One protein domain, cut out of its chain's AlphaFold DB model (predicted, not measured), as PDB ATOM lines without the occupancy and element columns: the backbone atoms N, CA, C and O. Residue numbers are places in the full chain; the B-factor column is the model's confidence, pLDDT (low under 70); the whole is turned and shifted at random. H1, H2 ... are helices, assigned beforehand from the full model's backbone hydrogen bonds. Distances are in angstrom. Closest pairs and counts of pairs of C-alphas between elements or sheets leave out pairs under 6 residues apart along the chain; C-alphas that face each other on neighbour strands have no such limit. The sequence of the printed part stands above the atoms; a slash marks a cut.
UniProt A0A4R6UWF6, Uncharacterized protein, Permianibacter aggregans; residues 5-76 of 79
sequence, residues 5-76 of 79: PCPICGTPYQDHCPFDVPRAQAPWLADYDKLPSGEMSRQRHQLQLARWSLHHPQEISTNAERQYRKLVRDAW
ATOM      1  N   PRO A   5       1.177  36.808  36.277       91.25
ATOM      2  CA  PRO A   5       0.613  35.522  36.674       91.25
ATOM      3  C   PRO A   5       0.796  35.268  38.169       91.25
ATOM      4  O   PRO A   5       1.872  35.503  38.721       91.25
ATOM      5  N   CYS A   6      -0.226  34.715  38.816       92.56
ATOM      6  CA  CYS A   6      -0.128  34.345  40.217       92.56
ATOM      7  C   CYS A   6       0.882  33.225  40.470       92.56
ATOM      8  O   CYS A   6       0.806  32.193  39.807       92.56
ATOM      9  N   PRO A   7       1.777  33.362  41.469       91.56
ATOM     10  CA  PRO A   7       2.751  32.317  41.778       91.56
ATOM     11  C   PRO A   7       2.108  31.033  42.324       91.56
ATOM     12  O   PRO A   7       2.730  29.976  42.278       91.56
ATOM     13  N   ILE A   8       0.872  31.104  42.831       92.69
ATOM     14  CA  ILE A   8       0.143  29.957  43.387       92.69
ATOM     15  C   ILE A   8      -0.711  29.287  42.309       92.69
ATOM     16  O   ILE A   8      -0.642  28.072  42.128       92.69
ATOM     17  N   CYS A   9      -1.517  30.078  41.596       91.88
ATOM     18  CA  CYS A   9      -2.568  29.550  40.729       91.88
ATOM     19  C   CYS A   9      -2.453  29.955  39.247       91.88
ATOM     20  O   CYS A   9      -3.351  29.659  38.461       91.88
ATOM     21  N   GLY A  10      -1.397  30.674  38.855       91.06
ATOM     22  CA  GLY A  10      -1.129  31.078  37.470       91.06
ATOM     23  C   GLY A  10      -2.081  32.124  36.884       91.06
ATOM     24  O   GLY A  10      -1.851  32.578  35.767       91.06
ATOM     25  N   THR A  11      -3.123  32.528  37.616       90.69
ATOM     26  CA  THR A  11      -4.118  33.504  37.146       90.69
ATOM     27  C   THR A  11      -3.475  34.878  36.971       90.69
ATOM     28  O   THR A  11      -2.844  35.353  37.919       90.69
ATOM     29  N   PRO A  12      -3.649  35.547  35.821       90.75
ATOM     30  CA  PRO A  12      -3.205  36.925  35.647       90.75
ATOM     31  C   PRO A  12      -3.948  37.873  36.601       90.75
ATOM     32  O   PRO A  12      -5.178  37.910  36.603       90.75
ATOM     33  N   TYR A  13      -3.218  38.670  37.381       88.00
ATOM     34  CA  TYR A  13      -3.801  39.707  38.239       88.00
ATOM     35  C   TYR A  13      -3.018  41.026  38.171       88.00
ATOM     36  O   TYR A  13      -1.914  41.084  37.625       88.00
ATOM     37  N   GLN A  14      -3.628  42.095  38.693       85.69
ATOM     38  CA  GLN A  14      -3.018  43.428  38.782       85.69
ATOM     39  C   GLN A  14      -2.545  43.717  40.212       85.69
ATOM     40  O   GLN A  14      -1.342  43.781  40.438       85.69
ATOM     41  N   ASP A  15      -3.473  43.780  41.173       84.75
ATOM     42  CA  ASP A  15      -3.148  44.094  42.574       84.75
ATOM     43  C   ASP A  15      -3.115  42.847  43.467       84.75
ATOM     44  O   ASP A  15      -2.109  42.556  44.110       84.75
ATOM     45  N   HIS A  16      -4.208  42.080  43.484       88.38
ATOM     46  CA  HIS A  16      -4.360  40.861  44.280       88.38
ATOM     47  C   HIS A  16      -4.942  39.730  43.433       88.38
ATOM     48  O   HIS A  16      -5.692  39.965  42.482       88.38
ATOM     49  N   CYS A  17      -4.591  38.490  43.776       89.69
ATOM     50  CA  CYS A  17      -5.137  37.328  43.092       89.69
ATOM     51  C   CYS A  17      -6.641  37.213  43.399       89.69
ATOM     52  O   CYS A  17      -7.008  37.161  44.572       89.69
ATOM     53  N   PRO A  18      -7.523  37.105  42.389       88.25
ATOM     54  CA  PRO A  18      -8.970  37.011  42.614       88.25
ATOM     55  C   PRO A  18      -9.393  35.708  43.309       88.25
ATOM     56  O   PRO A  18     -10.527  35.588  43.764       88.25
ATOM     57  N   PHE A  19      -8.492  34.725  43.371       89.56
ATOM     58  CA  PHE A  19      -8.705  33.433  44.018       89.56
ATOM     59  C   PHE A  19      -8.139  33.370  45.441       89.56
ATOM     60  O   PHE A  19      -8.376  32.381  46.125       89.56
ATOM     61  N   ASP A  20      -7.432  34.410  45.892       91.06
ATOM     62  CA  ASP A  20      -6.911  34.529  47.257       91.06
ATOM     63  C   ASP A  20      -7.949  35.187  48.175       91.06
ATOM     64  O   ASP A  20      -7.760  36.286  48.698       91.06
ATOM     65  N   VAL A  21      -9.116  34.553  48.287       88.81
ATOM     66  CA  VAL A  21     -10.271  35.103  49.007       88.81
ATOM     67  C   VAL A  21     -10.912  34.041  49.901       88.81
ATOM     68  O   VAL A  21     -11.148  32.918  49.450       88.81
ATOM     69  N   PRO A  22     -11.258  34.362  51.164       85.06
ATOM     70  CA  PRO A  22     -11.870  33.394  52.068       85.06
ATOM     71  C   PRO A  22     -13.167  32.805  51.506       85.06
ATOM     72  O   PRO A  22     -13.952  33.510  50.869       85.06
ATOM     73  N   ARG A  23     -13.462  31.547  51.854       79.88
ATOM     74  CA  ARG A  23     -14.675  30.824  51.425       79.88
ATOM     75  C   ARG A  23     -15.971  31.627  51.599       79.88
ATOM     76  O   ARG A  23     -16.828  31.607  50.725       79.88
ATOM     77  N   ALA A  24     -16.096  32.364  52.705       79.00
ATOM     78  CA  ALA A  24     -17.267  33.191  53.006       79.00
ATOM     79  C   ALA A  24     -17.519  34.317  51.982       79.00
ATOM     80  O   ALA A  24     -18.654  34.757  51.827       79.00
ATOM     81  N   GLN A  25     -16.475  34.776  51.287       75.00
ATOM     82  CA  GLN A  25     -16.545  35.835  50.274       75.00
ATOM     83  C   GLN A  25     -16.647  35.279  48.847       75.00
ATOM     84  O   GLN A  25     -16.920  36.032  47.917       75.00
ATOM     85  N   ALA A  26     -16.467  33.968  48.675       69.44
ATOM     86  CA  ALA A  26     -16.546  33.287  47.392       69.44
ATOM     87  C   ALA A  26     -17.339  31.969  47.482       69.44
ATOM     88  O   ALA A  26     -16.824  30.906  47.118       69.44
ATOM     89  N   PRO A  27     -18.608  32.004  47.942       65.25
ATOM     90  CA  PRO A  27     -19.411  30.797  48.107       65.25
ATOM     91  C   PRO A  27     -19.577  30.039  46.788       65.25
ATOM     92  O   PRO A  27     -19.551  28.820  46.802       65.25
ATOM     93  N   TRP A  28     -19.639  30.740  45.649       63.28
ATOM     94  CA  TRP A  28     -19.764  30.144  44.312       63.28
ATOM     95  C   TRP A  28     -18.487  29.463  43.790       63.28
ATOM     96  O   TRP A  28     -18.585  28.640  42.884       63.28
ATOM     97  N   LEU A  29     -17.301  29.800  44.322       64.75
ATOM     98  CA  LEU A  29     -16.033  29.131  43.979       64.75
ATOM     99  C   LEU A  29     -15.810  27.867  44.811       64.75
ATOM    100  O   LEU A  29     -15.094  26.976  44.372       64.75
ATOM    101  N   ALA A  30     -16.435  27.794  45.987       57.56
ATOM    102  CA  ALA A  30     -16.340  26.684  46.931       57.56
ATOM    103  C   ALA A  30     -17.631  25.846  47.008       57.56
ATOM    104  O   ALA A  30     -17.807  25.065  47.950       57.56
ATOM    105  N   ASP A  31     -18.553  26.024  46.055       61.22
ATOM    106  CA  ASP A  31     -19.811  25.281  45.992       61.22
ATOM    107  C   ASP A  31     -19.593  23.947  45.268       61.22
ATOM    108  O   ASP A  31     -19.946  23.752  44.102       61.22
ATOM    109  N   TYR A  32     -18.951  23.017  45.977       58.41
ATOM    110  CA  TYR A  32     -18.717  21.654  45.504       58.41
ATOM    111  C   TYR A  32     -20.029  20.922  45.153       58.41
ATOM    112  O   TYR A  32     -20.014  19.998  44.342       58.41
ATOM    113  N   ASP A  33     -21.169  21.355  45.696       53.16
ATOM    114  CA  ASP A  33     -22.477  20.744  45.447       53.16
ATOM    115  C   ASP A  33     -23.126  21.216  44.131       53.16
ATOM    116  O   ASP A  33     -24.068  20.588  43.643       53.16
ATOM    117  N   LYS A  34     -22.595  22.264  43.480       51.56
ATOM    118  CA  LYS A  34     -23.045  22.722  42.146       51.56
ATOM    119  C   LYS A  34     -22.362  21.991  40.985       51.56
ATOM    120  O   LYS A  34     -22.808  22.122  39.843       51.56
ATOM    121  N   LEU A  35     -21.347  21.161  41.256       50.66
ATOM    122  CA  LEU A  35     -20.677  20.282  40.279       50.66
ATOM    123  C   LEU A  35     -21.628  19.471  39.361       50.66
ATOM    124  O   LEU A  35     -21.258  19.244  38.204       50.66
ATOM    125  N   PRO A  36     -22.843  19.053  39.783       48.44
ATOM    126  CA  PRO A  36     -23.760  18.313  38.915       48.44
ATOM    127  C   PRO A  36     -24.660  19.178  38.009       48.44
ATOM    128  O   PRO A  36     -25.288  18.619  37.112       48.44
ATOM    129  N   SER A  37     -24.753  20.505  38.196       47.47
ATOM    130  CA  SER A  37     -25.823  21.347  37.608       47.47
ATOM    131  C   SER A  37     -25.336  22.468  36.666       47.47
ATOM    132  O   SER A  37     -25.769  23.608  36.721       47.47
ATOM    133  N   GLY A  38     -24.447  22.127  35.732       49.47
ATOM    134  CA  GLY A  38     -24.632  22.478  34.312       49.47
ATOM    135  C   GLY A  38     -24.532  23.920  33.775       49.47
ATOM    136  O   GLY A  38     -24.683  24.048  32.565       49.47
ATOM    137  N   GLU A  39     -24.251  24.980  34.540       48.69
ATOM    138  CA  GLU A  39     -24.235  26.355  33.967       48.69
ATOM    139  C   GLU A  39     -22.851  26.919  33.584       48.69
ATOM    140  O   GLU A  39     -22.757  27.909  32.861       48.69
ATOM    141  N   MET A  40     -21.756  26.256  33.963       51.94
ATOM    142  CA  MET A  40     -20.407  26.547  33.458       51.94
ATOM    143  C   MET A  40     -19.852  25.309  32.760       51.94
ATOM    144  O   MET A  40     -20.107  24.189  33.210       51.94
ATOM    145  N   SER A  41     -19.075  25.470  31.677       59.41
ATOM    146  CA  SER A  41     -18.379  24.319  31.091       59.41
ATOM    147  C   SER A  41     -17.600  23.629  32.212       59.41
ATOM    148  O   SER A  41     -16.856  24.286  32.944       59.41
ATOM    149  N   ARG A  42     -17.829  22.319  32.404       69.69
ATOM    150  CA  ARG A  42     -17.290  21.545  33.543       69.69
ATOM    151  C   ARG A  42     -15.806  21.846  33.791       69.69
ATOM    152  O   ARG A  42     -15.378  21.935  34.932       69.69
ATOM    153  N   GLN A  43     -15.059  22.090  32.717       75.44
ATOM    154  CA  GLN A  43     -13.643  22.432  32.727       75.44
ATOM    155  C   GLN A  43     -13.319  23.828  33.296       75.44
ATOM    156  O   GLN A  43     -12.414  23.936  34.118       75.44
ATOM    157  N   ARG A  44     -14.047  24.895  32.922       78.06
ATOM    158  CA  ARG A  44     -13.781  26.254  33.439       78.06
ATOM    159  C   ARG A  44     -14.094  26.352  34.928       78.06
ATOM    160  O   ARG A  44     -13.341  26.968  35.675       78.06
ATOM    161  N   HIS A  45     -15.175  25.710  35.360       78.00
ATOM    162  CA  HIS A  45     -15.533  25.656  36.773       78.00
ATOM    163  C   HIS A  45     -14.507  24.852  37.580       78.00
ATOM    164  O   HIS A  45     -14.037  25.315  38.614       78.00
ATOM    165  N   GLN A  46     -14.084  23.684  37.078       80.69
ATOM    166  CA  GLN A  46     -13.012  22.904  37.703       80.69
ATOM    167  C   GLN A  46     -11.709  23.698  37.814       80.69
ATOM    168  O   GLN A  46     -11.031  23.594  38.832       80.69
ATOM    169  N   LEU A  47     -11.369  24.506  36.807       87.06
ATOM    170  CA  LEU A  47     -10.183  25.357  36.841       87.06
ATOM    171  C   LEU A  47     -10.303  26.465  37.894       87.06
ATOM    172  O   LEU A  47      -9.367  26.680  38.656       87.06
ATOM    173  N   GLN A  48     -11.447  27.143  37.974       86.94
ATOM    174  CA  GLN A  48     -11.696  28.170  38.989       86.94
ATOM    175  C   GLN A  48     -11.656  27.602  40.411       86.94
ATOM    176  O   GLN A  48     -10.986  28.166  41.276       86.94
ATOM    177  N   LEU A  49     -12.299  26.450  40.624       85.31
ATOM    178  CA  LEU A  49     -12.242  25.714  41.882       85.31
ATOM    179  C   LEU A  49     -10.802  25.316  42.213       85.31
ATOM    180  O   LEU A  49     -10.346  25.543  43.325       85.31
ATOM    181  N   ALA A  50     -10.060  24.765  41.251       89.25
ATOM    182  CA  ALA A  50      -8.668  24.384  41.454       89.25
ATOM    183  C   ALA A  50      -7.798  25.587  41.839       89.25
ATOM    184  O   ALA A  50      -6.999  25.485  42.765       89.25
ATOM    185  N   ARG A  51      -7.972  26.732  41.169       92.00
ATOM    186  CA  ARG A  51      -7.235  27.964  41.473       92.00
ATOM    187  C   ARG A  51      -7.519  28.444  42.890       92.00
ATOM    188  O   ARG A  51      -6.565  28.662  43.625       92.00
ATOM    189  N   TRP A  52      -8.790  28.526  43.283       90.94
ATOM    190  CA  TRP A  52      -9.193  28.868  44.651       90.94
ATOM    191  C   TRP A  52      -8.628  27.876  45.677       90.94
ATOM    192  O   TRP A  52      -7.934  28.262  46.612       90.94
ATOM    193  N   SER A  53      -8.819  26.581  45.450       90.06
ATOM    194  CA  SER A  53      -8.372  25.514  46.346       90.06
ATOM    195  C   SER A  53      -6.861  25.513  46.602       90.06
ATOM    196  O   SER A  53      -6.429  25.167  47.699       90.06
ATOM    197  N   LEU A  54      -6.033  25.941  45.641       91.56
ATOM    198  CA  LEU A  54      -4.583  26.067  45.850       91.56
ATOM    199  C   LEU A  54      -4.188  27.227  46.781       91.56
ATOM    200  O   LEU A  54      -3.109  27.169  47.369       91.56
ATOM    201  N   HIS A  55      -5.038  28.245  46.939       91.62
ATOM    202  CA  HIS A  55      -4.874  29.293  47.955       91.62
ATOM    203  C   HIS A  55      -5.351  28.844  49.346       91.62
ATOM    204  O   HIS A  55      -4.965  29.430  50.355       91.62
ATOM    205  N   HIS A  56      -6.141  27.768  49.415       89.56
ATOM    206  CA  HIS A  56      -6.725  27.251  50.652       89.56
ATOM    207  C   HIS A  56      -6.446  25.747  50.825       89.56
ATOM    208  O   HIS A  56      -7.381  24.947  50.894       89.56
ATOM    209  N   PRO A  57      -5.167  25.326  50.913       86.25
ATOM    210  CA  PRO A  57      -4.794  23.911  50.960       86.25
ATOM    211  C   PRO A  57      -5.393  23.152  52.157       86.25
ATOM    212  O   PRO A  57      -5.558  21.939  52.087       86.25
ATOM    213  N   GLN A  58      -5.759  23.846  53.238       88.12
ATOM    214  CA  GLN A  58      -6.437  23.266  54.403       88.12
ATOM    215  C   GLN A  58      -7.887  22.821  54.133       88.12
ATOM    216  O   GLN A  58      -8.440  22.055  54.917       88.12
ATOM    217  N   GLU A  59      -8.505  23.295  53.048       83.94
ATOM    218  CA  GLU A  59      -9.891  22.973  52.667       83.94
ATOM    219  C   GLU A  59      -9.975  21.734  51.756       83.94
ATOM    220  O   GLU A  59     -11.067  21.313  51.372       83.94
ATOM    221  N   ILE A  60      -8.833  21.149  51.373       83.44
ATOM    222  CA  ILE A  60      -8.751  20.063  50.393       83.44
ATOM    223  C   ILE A  60      -7.851  18.927  50.877       83.44
ATOM    224  O   ILE A  60      -6.934  19.103  51.671       83.44
ATOM    225  N   SER A  61      -8.086  17.719  50.361       84.00
ATOM    226  CA  SER A  61      -7.170  16.596  50.597       84.00
ATOM    227  C   SER A  61      -5.893  16.723  49.759       84.00
ATOM    228  O   SER A  61      -5.905  17.294  48.669       84.00
ATOM    229  N   THR A  62      -4.808  16.073  50.186       85.06
ATOM    230  CA  THR A  62      -3.539  16.020  49.432       85.06
ATOM    231  C   THR A  62      -3.697  15.437  48.018       85.06
ATOM    232  O   THR A  62      -2.966  15.803  47.096       85.06
ATOM    233  N   ASN A  63      -4.650  14.518  47.815       81.81
ATOM    234  CA  ASN A  63      -4.940  13.978  46.484       81.81
ATOM    235  C   ASN A  63      -5.627  15.024  45.594       81.81
ATOM    236  O   ASN A  63      -5.222  15.218  44.447       81.81
ATOM    237  N   ALA A  64      -6.619  15.736  46.139       81.31
ATOM    238  CA  ALA A  64      -7.292  16.827  45.441       81.31
ATOM    239  C   ALA A  64      -6.307  17.954  45.095       81.31
ATOM    240  O   ALA A  64      -6.262  18.396  43.950       81.31
ATOM    241  N   GLU A  65      -5.428  18.330  46.029       87.50
ATOM    242  CA  GLU A  65      -4.371  19.316  45.788       87.50
ATOM    243  C   GLU A  65      -3.497  18.931  44.588       87.50
ATOM    244  O   GLU A  65      -3.278  19.738  43.684       87.50
ATOM    245  N   ARG A  66      -3.036  17.676  44.520       89.12
ATOM    246  CA  ARG A  66      -2.222  17.187  43.398       89.12
ATOM    247  C   ARG A  66      -2.959  17.290  42.060       89.12
ATOM    248  O   ARG A  66      -2.354  17.675  41.057       89.12
ATOM    249  N   GLN A  67      -4.245  16.943  42.036       86.88
ATOM    250  CA  GLN A  67      -5.082  17.046  40.838       86.88
ATOM    251  C   GLN A  67      -5.276  18.506  40.412       86.88
ATOM    252  O   GLN A  67      -5.132  18.819  39.231       86.88
ATOM    253  N   TYR A  68      -5.514  19.406  41.364       89.81
ATOM    254  CA  TYR A  68      -5.667  20.835  41.105       89.81
ATOM    255  C   TYR A  68      -4.374  21.484  40.619       89.81
ATOM    256  O   TYR A  68      -4.410  22.232  39.644       89.81
ATOM    257  N   ARG A  69      -3.215  21.127  41.189       91.19
ATOM    258  CA  ARG A  69      -1.905  21.571  40.678       91.19
ATOM    259  C   ARG A  69      -1.692  21.154  39.226       91.19
ATOM    260  O   ARG A  69      -1.195  21.950  38.436       91.19
ATOM    261  N   LYS A  70      -2.076  19.924  38.867       91.06
ATOM    262  CA  LYS A  70      -2.025  19.454  37.476       91.06
ATOM    263  C   LYS A  70      -2.931  20.302  36.579       91.06
ATOM    264  O   LYS A  70      -2.446  20.836  35.591       91.06
ATOM    265  N   LEU A  71      -4.199  20.461  36.957       89.12
ATOM    266  CA  LEU A  71      -5.181  21.210  36.171       89.12
ATOM    267  C   LEU A  71      -4.762  22.670  35.948       89.12
ATOM    268  O   LEU A  71      -4.849  23.176  34.836       89.12
ATOM    269  N   VAL A  72      -4.275  23.332  36.998       91.44
ATOM    270  CA  VAL A  72      -3.831  24.729  36.944       91.44
ATOM    271  C   VAL A  72      -2.565  24.896  36.114       91.44
ATOM    272  O   VAL A  72      -2.470  25.849  35.350       91.44
ATOM    273  N   ARG A  73      -1.601  23.979  36.235       91.75
ATOM    274  CA  ARG A  73      -0.387  24.008  35.411       91.75
ATOM    275  C   ARG A  73      -0.721  23.883  33.926       91.75
ATOM    276  O   ARG A  73      -0.120  24.577  33.115       91.75
ATOM    277  N   ASP A  74      -1.667  23.015  33.587       90.69
ATOM    278  CA  ASP A  74      -2.080  22.803  32.200       90.69
ATOM    279  C   ASP A  74      -2.823  24.040  31.625       90.69
ATOM    280  O   ASP A  74      -2.900  24.181  30.410       90.69
ATOM    281  N   ALA A  75      -3.293  24.960  32.482       87.75
ATOM    282  CA  ALA A  75      -3.959  26.225  32.135       87.75
ATOM    283  C   ALA A  75      -3.212  27.467  32.682       87.75
ATOM    284  O   ALA A  75      -3.820  28.473  33.076       87.75
ATOM    285  N   TRP A  76      -1.884  27.379  32.803       90.12
ATOM    286  CA  TRP A  76      -1.072  28.434  33.410       90.12
ATOM    287  C   TRP A  76      -1.076  29.707  32.562       90.12
ATOM    288  O   TRP A  76      -0.839  29.660  31.358       90.12
TER     289      TRP A  76
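AT A GLANCE: This is residues 5 to 76 of the 79 residues of an uncharacterized protein of Permianibacter aggregans (UniProt A0A4R6UWF6). This domain has little regular structure: two helices, H1 and then H2, cross near their middles as a steep X, and the long stretch of residues 5 to 41 arches over H1 on the side away from H2. Residues 36 to 42 stick out. The printed part has 72 residues, 27 of them in named elements, with no named strand; the class is all helix. It is compact and rounded, with a radius of gyration of the C-alphas of 11.6 A and spans of 31 by 25 by 24 A.

IN THESE COORDINATES: Start at C-alpha 5, (0.613, 35.522, 36.674), and pass residues 5 to 41, which hold no named element. Find C-alpha 42 at (-17.290, 21.545, 33.543); from there H1 runs 20.5 A to residue 55. H2, residues 62 to 74, runs 18.6 A to C-alpha 74 at (-2.080, 22.803, 32.200).

HOW THE PARTS SIT: H1 and H2 touch, their closest C-alphas being those of Ala 50 and Tyr 68, 4.7 A apart. Their lines stand at a steep tilt of 64 degrees, opposite ways. Every O i to N i+4 pair is within hydrogen-bond range in H2, and 9 of 10 in H1.

THE WHOLE: The farthest C-alphas, Asp 15 and Pro 36, are 33.2 A apart. The printed part has no cut, and the link from H1 to H2 is short. Look for low confidence, pLDDT under 70, at residues 26 to 42.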